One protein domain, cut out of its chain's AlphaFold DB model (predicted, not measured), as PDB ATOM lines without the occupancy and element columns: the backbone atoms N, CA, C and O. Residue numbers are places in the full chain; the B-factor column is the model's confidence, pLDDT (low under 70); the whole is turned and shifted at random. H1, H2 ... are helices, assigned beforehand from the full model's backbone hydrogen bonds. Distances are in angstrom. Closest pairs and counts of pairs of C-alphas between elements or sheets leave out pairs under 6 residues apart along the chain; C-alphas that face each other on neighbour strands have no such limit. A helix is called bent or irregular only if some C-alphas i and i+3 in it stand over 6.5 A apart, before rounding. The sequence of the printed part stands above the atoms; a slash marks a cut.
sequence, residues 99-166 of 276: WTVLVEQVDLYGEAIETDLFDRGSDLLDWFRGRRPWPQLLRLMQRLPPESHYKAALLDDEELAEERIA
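Overview. This is residues 99 to 166 of the 276 residues of an uncharacterized protein of Actinomycetospora corticicola (UniProt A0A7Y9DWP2). A first helix, H1, is sharply bent into an L; H4 packs on its second arm, H1b, and H3 comes close to both arms, at a wide angle to each. The short helix H2 lies toward one end of the long axis, and H5, residues 158 to 166, sticks out at the other end. The printed part has 68 residues with five named helices, in the order H1, H2, H3, H4, H5, and no named strand; its class is all helix. By its radius of gyration of the C-alphas, 12.3 A, the whole is compact, yet its outline is elongated, spanning 39 by 25 by 17 A.

Along the chain. H1, residues 99 to 119, was assigned as one helix by its hydrogen bonds, but it is bent: C-alphas 108 and 111 are 8.4 A apart. Its arm H1a, residues 99 to 108, begins at C-alpha 99 (156.187, 171.040, 186.960) and is 14.1 A long. Its arm H1b, residues 111 to 119, is 12.4 A long. H2, residues 125 to 128, measures 5.0 A. H3, residues 134 to 143, begins at C-alpha 134 (155.891, 166.734, 195.496) and is 14.5 A long. H4, residues 149 to 156, is 10.5 A long. H5, residues 158 to 166, is 12.1 A long and ends at C-alpha 166 (142.303, 161.702, 168.877).

Arrangement. H1a and H1b are about perpendicular, at 89 degrees. H1a is close to but not clearly touching H3, where the C-alphas of Leu 102 and Leu 138, the closest, are 8.0 A apart; the tilt is steep, 57 degrees. H1a and H4 are near each other. H1b touches H4, with the closest C-alphas, those of Ala 112 and Tyr 150, 4.8 A apart; they run opposite ways at a shallow tilt of 32 degrees, only just short of steep. H3 is also close to but not clearly touching H1b, about perpendicular at 84 degrees, with the closest C-alphas, those of Ile 113 and Met 141, 7.6 A apart. H2 is close to but not clearly touching H3, with the closest C-alphas, those of Trp 127 and Trp 134, 6.2 A apart. H4 and H5 are close but not clearly touching, at a steep tilt of 59 degrees, with the closest C-alphas, those of Leu 155 and Ala 161, 7.6 A apart. H5 is apart from H1a, H1b, H2 and H3. In H1a, H1b, H3, H4 and H5 every O i to N i+4 pair is within hydrogen-bond range; H2 is too short for such a pair.

Size, cuts and confidence. The two C-alphas farthest apart, those of Arg 131 and Ala 166, are 39.2 A apart. H5 stands free, and the body without it spans 30 by 26 by 17 A. The printed part has no cut, and the four links between the helices are tight. The mean pLDDT of the printed part is 86.3; residue 146, residues 160 to 161 and residues 163 to 166 are under 70.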
ATOM      1  N   TRP A  99     156.705 169.802 186.377       91.56
ATOM      2  CA  TRP A  99     156.187 171.040 186.960       91.56
ATOM      3  C   TRP A  99     154.981 171.535 186.181       91.56
ATOM      4  O   TRP A  99     153.946 171.760 186.801       91.56
ATOM      5  N   THR A 100     155.063 171.567 184.848       89.31
ATOM      6  CA  THR A 100     153.927 171.935 183.990       89.31
ATOM      7  C   THR A 100     152.719 171.044 184.271       89.31
ATOM      8  O   THR A 100     151.625 171.533 184.529       89.31
ATOM      9  N   VAL A 101     152.939 169.725 184.330       86.44
ATOM     10  CA  VAL A 101     151.879 168.753 184.637       86.44
ATOM     11  C   VAL A 101     151.293 169.004 186.024       86.44
ATOM     12  O   VAL A 101     150.087 168.919 186.210       86.44
ATOM     13  N   LEU A 102     152.123 169.277 187.029       91.25
ATOM     14  CA  LEU A 102     151.637 169.516 188.384       91.25
ATOM     15  C   LEU A 102     150.776 170.782 188.460       91.25
ATOM     16  O   LEU A 102     149.695 170.724 189.041       91.25
ATOM     17  N   VAL A 103     151.258 171.890 187.893       93.31
ATOM     18  CA  VAL A 103     150.555 173.178 187.865       93.31
ATOM     19  C   VAL A 103     149.201 173.012 187.184       93.31
ATOM     20  O   VAL A 103     148.175 173.297 187.795       93.31
ATOM     21  N   GLU A 104     149.184 172.423 185.988       89.69
ATOM     22  CA  GLU A 104     147.960 172.159 185.229       89.69
ATOM     23  C   GLU A 104     146.966 171.287 186.014       89.69
ATOM     24  O   GLU A 104     145.780 171.596 186.099       89.69
ATOM     25  N   GLN A 105     147.436 170.207 186.649       89.94
ATOM     26  CA  GLN A 105     146.562 169.328 187.432       89.94
ATOM     27  C   GLN A 105     145.976 170.025 188.665       89.94
ATOM     28  O   GLN A 105     144.850 169.715 189.057       89.94
ATOM     29  N   VAL A 106     146.728 170.928 189.297       94.81
ATOM     30  CA  VAL A 106     146.229 171.726 190.421       94.81
ATOM     31  C   VAL A 106     145.238 172.779 189.934       94.81
ATOM     32  O   VAL A 106     144.196 172.935 190.560       94.81
ATOM     33  N   ASP A 107     145.504 173.450 188.819       92.88
ATOM     34  CA  ASP A 107     144.601 174.468 188.278       92.88
ATOM     35  C   ASP A 107     143.270 173.885 187.808       92.88
ATOM     36  O   ASP A 107     142.213 174.434 188.117       92.88
ATOM     37  N   LEU A 108     143.300 172.739 187.127       87.38
ATOM     38  CA  LEU A 108     142.090 172.093 186.622       87.38
ATOM     39  C   LEU A 108     141.336 171.308 187.701       87.38
ATOM     40  O   LEU A 108     140.105 171.286 187.707       87.38
ATOM     41  N   TYR A 109     142.054 170.634 188.608       92.31
ATOM     42  CA  TYR A 109     141.453 169.638 189.505       92.31
ATOM     43  C   TYR A 109     141.806 169.818 190.986       92.31
ATOM     44  O   TYR A 109     141.539 168.914 191.785       92.31
ATOM     45  N   GLY A 110     142.384 170.953 191.384       93.88
ATOM     46  CA  GLY A 110     142.875 171.190 192.743       93.88
ATOM     47  C   GLY A 110     141.823 170.970 193.828       93.88
ATOM     48  O   GLY A 110     142.110 170.281 194.800       93.88
ATOM     49  N   GLU A 111     140.582 171.426 193.633       93.94
ATOM     50  CA  GLU A 111     139.484 171.209 194.595       93.94
ATOM     51  C   GLU A 111     139.149 169.716 194.788       93.94
ATOM     52  O   GLU A 111     138.914 169.236 195.903       93.94
ATOM     53  N   ALA A 112     139.150 168.946 193.697       89.50
ATOM     54  CA  ALA A 112     138.880 167.512 193.733       89.50
ATOM     55  C   ALA A 112     140.041 166.741 194.385       89.50
ATOM     56  O   ALA A 112     139.809 165.800 195.149       89.50
ATOM     57  N   ILE A 113     141.281 167.164 194.113       94.44
ATOM     58  CA  ILE A 113     142.493 166.649 194.759       94.44
ATOM     59  C   ILE A 113     142.444 166.945 196.260       94.44
ATOM     60  O   ILE A 113     142.659 166.037 197.061       94.44
ATOM     61  N   GLU A 114     142.133 168.180 196.649       95.94
ATOM     62  CA  GLU A 114     142.044 168.599 198.045       95.94
ATOM     63  C   GLU A 114     140.986 167.795 198.801       95.94
ATOM     64  O   GLU A 114     141.286 167.249 199.862       95.94
ATOM     65  N   THR A 115     139.796 167.619 198.220       94.44
ATOM     66  CA  THR A 115     138.729 166.790 198.804       94.44
ATOM     67  C   THR A 115     139.216 165.360 199.060       94.44
ATOM     68  O   THR A 115     139.092 164.834 200.168       94.44
ATOM     69  N   ASP A 116     139.853 164.736 198.063       93.44
ATOM     70  CA  ASP A 116     140.399 163.385 198.196       93.44
ATOM     71  C   ASP A 116     141.507 163.291 199.259       93.44
ATOM     72  O   ASP A 116     141.621 162.277 199.963       93.44
ATOM     73  N   LEU A 117     142.360 164.306 199.373       95.25
ATOM     74  CA  LEU A 117     143.410 164.347 200.387       95.25
ATOM     75  C   LEU A 117     142.820 164.542 201.786       95.25
ATOM     76  O   LEU A 117     143.237 163.839 202.715       95.25
ATOM     77  N   PHE A 118     141.824 165.417 201.920       94.31
ATOM     78  CA  PHE A 118     141.160 165.731 203.178       94.31
ATOM     79  C   PHE A 118     140.457 164.503 203.764       94.31
ATOM     80  O   PHE A 118     140.682 164.164 204.929       94.31
ATOM     81  N   ASP A 119     139.729 163.743 202.940       90.75
ATOM     82  CA  ASP A 119     139.100 162.468 203.328       90.75
ATOM     83  C   ASP A 119     140.114 161.429 203.839       90.75
ATOM     84  O   ASP A 119     139.785 160.512 204.597       90.75
ATOM     85  N   ARG A 120     141.380 161.573 203.436       92.25
ATOM     86  CA  ARG A 120     142.504 160.708 203.816       92.25
ATOM     87  C   ARG A 120     143.384 161.331 204.905       92.25
ATOM     88  O   ARG A 120     144.450 160.792 205.211       92.25
ATOM     89  N   GLY A 121     142.947 162.440 205.504       94.62
ATOM     90  CA  GLY A 121     143.627 163.124 206.603       94.62
ATOM     91  C   GLY A 121     144.921 163.829 206.192       94.62
ATOM     92  O   GLY A 121     145.868 163.873 206.978       94.62
ATOM     93  N   SER A 122     145.010 164.314 204.954       95.88
ATOM     94  CA  SER A 122     146.118 165.144 204.467       95.88
ATOM     95  C   SER A 122     145.591 166.474 203.929       95.88
ATOM     96  O   SER A 122     144.505 166.521 203.368       95.88
ATOM     97  N   ASP A 123     146.366 167.541 204.101       96.38
ATOM     98  CA  ASP A 123     146.064 168.887 203.603       96.38
ATOM     99  C   ASP A 123     146.927 169.154 202.361       96.38
ATOM    100  O   ASP A 123     148.141 168.947 202.418       96.38
ATOM    101  N   LEU A 124     146.330 169.586 201.243       97.25
ATOM    102  CA  LEU A 124     147.061 169.894 200.007       97.25
ATOM    103  C   LEU A 124     148.137 170.969 200.241       97.25
ATOM    104  O   LEU A 124     149.242 170.875 199.698       97.25
ATOM    105  N   LEU A 125     147.882 171.921 201.140       97.75
ATOM    106  CA  LEU A 125     148.826 172.980 201.490       97.75
ATOM    107  C   LEU A 125     150.091 172.445 202.191       97.75
ATOM    108  O   LEU A 125     151.103 173.140 202.244       97.75
ATOM    109  N   ASP A 126     150.106 171.208 202.714       97.69
ATOM    110  CA  ASP A 126     151.329 170.608 203.276       97.69
ATOM    111  C   ASP A 126     152.437 170.416 202.221       97.69
ATOM    112  O   ASP A 126     153.618 170.411 202.581       97.69
ATOM    113  N   TRP A 127     152.086 170.256 200.940       97.06
ATOM    114  CA  TRP A 127     153.062 170.152 199.848       97.06
ATOM    115  C   TRP A 127     153.625 171.517 199.460       97.06
ATOM    116  O   TRP A 127     154.842 171.665 199.390       97.06
ATOM    117  N   PHE A 128     152.759 172.524 199.333       97.12
ATOM    118  CA  PHE A 128     153.166 173.910 199.089       97.12
ATOM    119  C   PHE A 128     154.060 174.458 200.212       97.12
ATOM    120  O   PHE A 128     155.054 175.123 199.951       97.12
ATOM    121  N   ARG A 129     153.789 174.091 201.471       96.56
ATOM    122  CA  ARG A 129     154.629 174.441 202.637       96.56
ATOM    123  C   ARG A 129     155.942 173.649 202.726       96.56
ATOM    124  O   ARG A 129     156.673 173.800 203.704       96.56
ATOM    125  N   GLY A 130     156.195 172.710 201.813       95.81
ATOM    126  CA  GLY A 130     157.375 171.841 201.842       95.81
ATOM    127  C   GLY A 130     157.406 170.823 202.989       95.81
ATOM    128  O   GLY A 130     158.442 170.212 203.247       95.81
ATOM    129  N   ARG A 131     156.285 170.588 203.691       96.50
ATOM    130  CA  ARG A 131     156.199 169.537 204.728       96.50
ATOM    131  C   ARG A 131     156.174 168.141 204.119       96.50
ATOM    132  O   ARG A 131     156.532 167.166 204.784       96.50
ATOM    133  N   ARG A 132     155.720 168.038 202.869       95.81
ATOM    134  CA  ARG A 132     155.653 166.800 202.095       95.81
ATOM    135  C   ARG A 132     156.261 167.008 200.707       95.81
ATOM    136  O   ARG A 132     156.015 168.038 200.093       95.81
ATOM    137  N   PRO A 133     157.019 166.033 200.178       95.38
ATOM    138  CA  PRO A 133     157.671 166.179 198.882       95.38
ATOM    139  C   PRO A 133     156.676 165.980 197.730       95.38
ATOM    140  O   PRO A 133     155.876 165.037 197.751       95.38
ATOM    141  N   TRP A 134     156.766 166.795 196.677       95.12
ATOM    142  CA  TRP A 134     155.891 166.734 195.496       95.12
ATOM    143  C   TRP A 134     155.788 165.352 194.824       95.12
ATOM    144  O   TRP A 134     154.671 164.919 194.527       95.12
ATOM    145  N   PRO A 135     156.872 164.556 194.678       91.81
ATOM    146  CA  PRO A 135     156.753 163.193 194.159       91.81
ATOM    147  C   PRO A 135     155.810 162.292 194.968       91.81
ATOM    148  O   PRO A 135     155.306 161.295 194.448       91.81
ATOM    149  N   GLN A 136     155.587 162.582 196.256       94.50
ATOM    150  CA  GLN A 136     154.594 161.867 197.053       94.50
ATOM    151  C   GLN A 136     153.173 162.185 196.590       94.50
ATOM    152  O   GLN A 136     152.392 161.244 196.463       94.50
ATOM    153  N   LEU A 137     152.856 163.456 196.317       94.00
ATOM    154  CA  LEU A 137     151.540 163.874 195.829       94.00
ATOM    155  C   LEU A 137     151.211 163.167 194.514       94.00
ATOM    156  O   LEU A 137     150.198 162.478 194.423       94.00
ATOM    157  N   LEU A 138     152.131 163.210 193.547       87.75
ATOM    158  CA  LEU A 138     151.947 162.561 192.246       87.75
ATOM    159  C   LEU A 138     151.707 161.049 192.375       87.75
ATOM    160  O   LEU A 138     150.796 160.494 191.757       87.75
ATOM    161  N   ARG A 139     152.475 160.359 193.231       86.88
ATOM    162  CA  ARG A 139     152.259 158.925 193.498       86.88
ATOM    163  C   ARG A 139     150.918 158.643 194.173       86.88
ATOM    164  O   ARG A 139     150.360 157.569 193.950       86.88
ATOM    165  N   LEU A 140     150.430 159.550 195.020       91.06
ATOM    166  CA  LEU A 140     149.115 159.431 195.648       91.06
ATOM    167  C   LEU A 140     148.017 159.599 194.601       91.06
ATOM    168  O   LEU A 140     147.205 158.691 194.463       91.06
ATOM    169  N   MET A 141     148.061 160.666 193.802       86.31
ATOM    170  CA  MET A 141     147.099 160.942 192.725       86.31
ATOM    171  C   MET A 141     146.993 159.784 191.722       86.31
ATOM    172  O   MET A 141     145.901 159.384 191.309       86.31
ATOM    173  N   GLN A 142     148.123 159.162 191.372       80.69
ATOM    174  CA  GLN A 142     148.152 157.982 190.500       80.69
ATOM    175  C   GLN A 142     147.477 156.752 191.124       80.69
ATOM    176  O   GLN A 142     146.906 155.940 190.400       80.69
ATOM    177  N   ARG A 143     147.537 156.610 192.452       79.94
ATOM    178  CA  ARG A 143     147.023 155.458 193.210       79.94
ATOM    179  C   ARG A 143     145.647 155.681 193.825       79.94
ATOM    180  O   ARG A 143     145.164 154.793 194.531       79.94
ATOM    181  N   LEU A 144     145.029 156.835 193.586       77.69
ATOM    182  CA  LEU A 144     143.670 157.083 194.039       77.69
ATOM    183  C   LEU A 144     142.718 156.033 193.437       77.69
ATOM    184  O   LEU A 144     142.878 155.668 192.264       77.69
ATOM    185  N   PRO A 145     141.758 155.516 194.229       76.00
ATOM    186  CA  PRO A 145     140.738 154.599 193.733       76.00
ATOM    187  C   PRO A 145     139.995 155.190 192.527       76.00
ATOM    188  O   PRO A 145     139.836 156.407 192.470       76.00
ATOM    189  N   PRO A 146     139.511 154.370 191.578       69.88
ATOM    190  CA  PRO A 146     138.748 154.849 190.421       69.88
ATOM    191  C   PRO A 146     137.559 155.754 190.771       69.88
ATOM    192  O   PRO A 146     137.159 156.585 189.968       69.88
ATOM    193  N   GLU A 147     136.997 155.576 191.962       72.31
ATOM    194  CA  GLU A 147     135.849 156.306 192.485       72.31
ATOM    195  C   GLU A 147     136.193 157.552 193.321       72.31
ATOM    196  O   GLU A 147     135.334 158.069 194.036       72.31
ATOM    197  N   SER A 148     137.448 158.005 193.285       80.38
ATOM    198  CA  SER A 148     137.889 159.228 193.960       80.38
ATOM    199  C   SER A 148     137.363 160.484 193.253       80.38
ATOM    200  O   SER A 148     137.069 160.448 192.056       80.38
ATOM    201  N   HIS A 149     137.284 161.604 193.972       85.88
ATOM    202  CA  HIS A 149     136.838 162.884 193.411       85.88
ATOM    203  C   HIS A 149     137.708 163.325 192.230       85.88
ATOM    204  O   HIS A 149     137.189 163.661 191.169       85.88
ATOM    205  N   TYR A 150     139.029 163.236 192.377       85.38
ATOM    206  CA  TYR A 150     139.986 163.531 191.316       85.38
ATOM    207  C   TYR A 150     139.825 162.603 190.102       85.38
ATOM    208  O   TYR A 150     139.825 163.065 188.962       85.38
ATOM    209  N   LYS A 151     139.649 161.289 190.312       81.62
ATOM    210  CA  LYS A 151     139.434 160.347 189.199       81.62
ATOM    211  C   LYS A 151     138.110 160.593 188.484       81.62
ATOM    212  O   LYS A 151     138.066 160.460 187.266       81.62
ATOM    213  N   ALA A 152     137.063 160.969 189.214       77.75
ATOM    214  CA  ALA A 152     135.792 161.358 188.622       77.75
ATOM    215  C   ALA A 152     135.927 162.653 187.804       77.75
ATOM    216  O   ALA A 152     135.461 162.680 186.672       77.75
ATOM    217  N   ALA A 153     136.623 163.673 188.321       80.88
ATOM    218  CA  ALA A 153     136.869 164.928 187.607       80.88
ATOM    219  C   ALA A 153     137.639 164.702 186.294       80.88
ATOM    220  O   ALA A 153     137.187 165.132 185.239       80.88
ATOM    221  N   LEU A 154     138.719 163.911 186.329       77.62
ATOM    222  CA  LEU A 154     139.462 163.510 185.125       77.62
ATOM    223  C   LEU A 154     138.606 162.771 184.091       77.62
ATOM    224  O   LEU A 154     138.869 162.842 182.896       77.62
ATOM    225  N   LEU A 155     137.644 161.968 184.550       72.31
ATOM    226  CA  LEU A 155     136.745 161.230 183.668       72.31
ATOM    227  C   LEU A 155     135.606 162.096 183.134       72.31
ATOM    228  O   LEU A 155     134.950 161.652 182.195       72.31
ATOM    229  N   ASP A 156     135.336 163.257 183.731       75.12
ATOM    230  CA  ASP A 156     134.305 164.200 183.291       75.12
ATOM    231  C   ASP A 156     134.854 165.318 182.393       75.12
ATOM    232  O   ASP A 156     134.067 166.032 181.775       75.12
ATOM    233  N   ASP A 157     136.179 165.429 182.287       76.75
ATOM    234  CA  ASP A 157     136.864 166.389 181.430       76.75
ATOM    235  C   ASP A 157     136.711 166.030 179.941       76.75
ATOM    236  O   ASP A 157     137.178 164.987 179.471       76.75
ATOM    237  N   GLU A 158     136.011 166.892 179.201       71.31
ATOM    238  CA  GLU A 158     135.730 166.685 177.780       71.31
ATOM    239  C   GLU A 158     136.925 166.987 176.878       71.31
ATOM    240  O   GLU A 158     137.083 166.299 175.872       71.31
ATOM    241  N   GLU A 159     137.782 167.940 177.240       71.50
ATOM    242  CA  GLU A 159     138.963 168.308 176.452       71.50
ATOM    243  C   GLU A 159     140.000 167.180 176.513       71.50
ATOM    244  O   GLU A 159     140.418 166.651 175.480       71.50
ATOM    245  N   LEU A 160     140.277 166.673 177.718       67.69
ATOM    246  CA  LEU A 160     141.146 165.511 177.918       67.69
ATOM    247  C   LEU A 160     140.600 164.249 177.222       67.69
ATOM    248  O   LEU A 160     141.360 163.411 176.720       67.69
ATOM    249  N   ALA A 161     139.276 164.080 177.196       65.50
ATOM    250  CA  ALA A 161     138.631 162.975 176.494       65.50
ATOM    251  C   ALA A 161     138.765 163.095 174.966       65.50
ATOM    252  O   ALA A 161     138.993 162.083 174.295       65.50
ATOM    253  N   GLU A 162     138.639 164.304 174.415       70.56
ATOM    254  CA  GLU A 162     138.836 164.586 172.989       70.56
ATOM    255  C   GLU A 162     140.282 164.296 172.561       70.56
ATOM    256  O   GLU A 162     140.489 163.585 171.572       70.56
ATOM    257  N   GLU A 163     141.275 164.717 173.347       68.25
ATOM    258  CA  GLU A 163     142.693 164.427 173.093       68.25
ATOM    259  C   GLU A 163     143.008 162.927 173.110       68.25
ATOM    260  O   GLU A 163     143.674 162.407 172.208       68.25
ATOM    261  N   ARG A 164     142.496 162.193 174.108       63.25
ATOM    262  CA  ARG A 164     142.683 160.735 174.190       63.25
ATOM    263  C   ARG A 164     142.070 160.014 173.006       63.25
ATOM    264  O   ARG A 164     142.698 159.118 172.451       63.25
ATOM    265  N   ILE A 165     140.857 160.394 172.609       65.06
ATOM    266  CA  ILE A 165     140.195 159.778 171.459       65.06
ATOM    267  C   ILE A 165     140.952 160.113 170.170       65.06
ATOM    268  O   ILE A 165     141.115 159.227 169.333       65.06
ATOM    269  N   ALA A 166     141.464 161.335 170.015       69.69
ATOM    270  CA  ALA A 166     142.303 161.702 168.877       69.69
ATOM    271  C   ALA A 166     143.588 160.851 168.813       69.69
ATOM    272  O   ALA A 166     143.946 160.361 167.739       69.69
TER     273      ALA A 166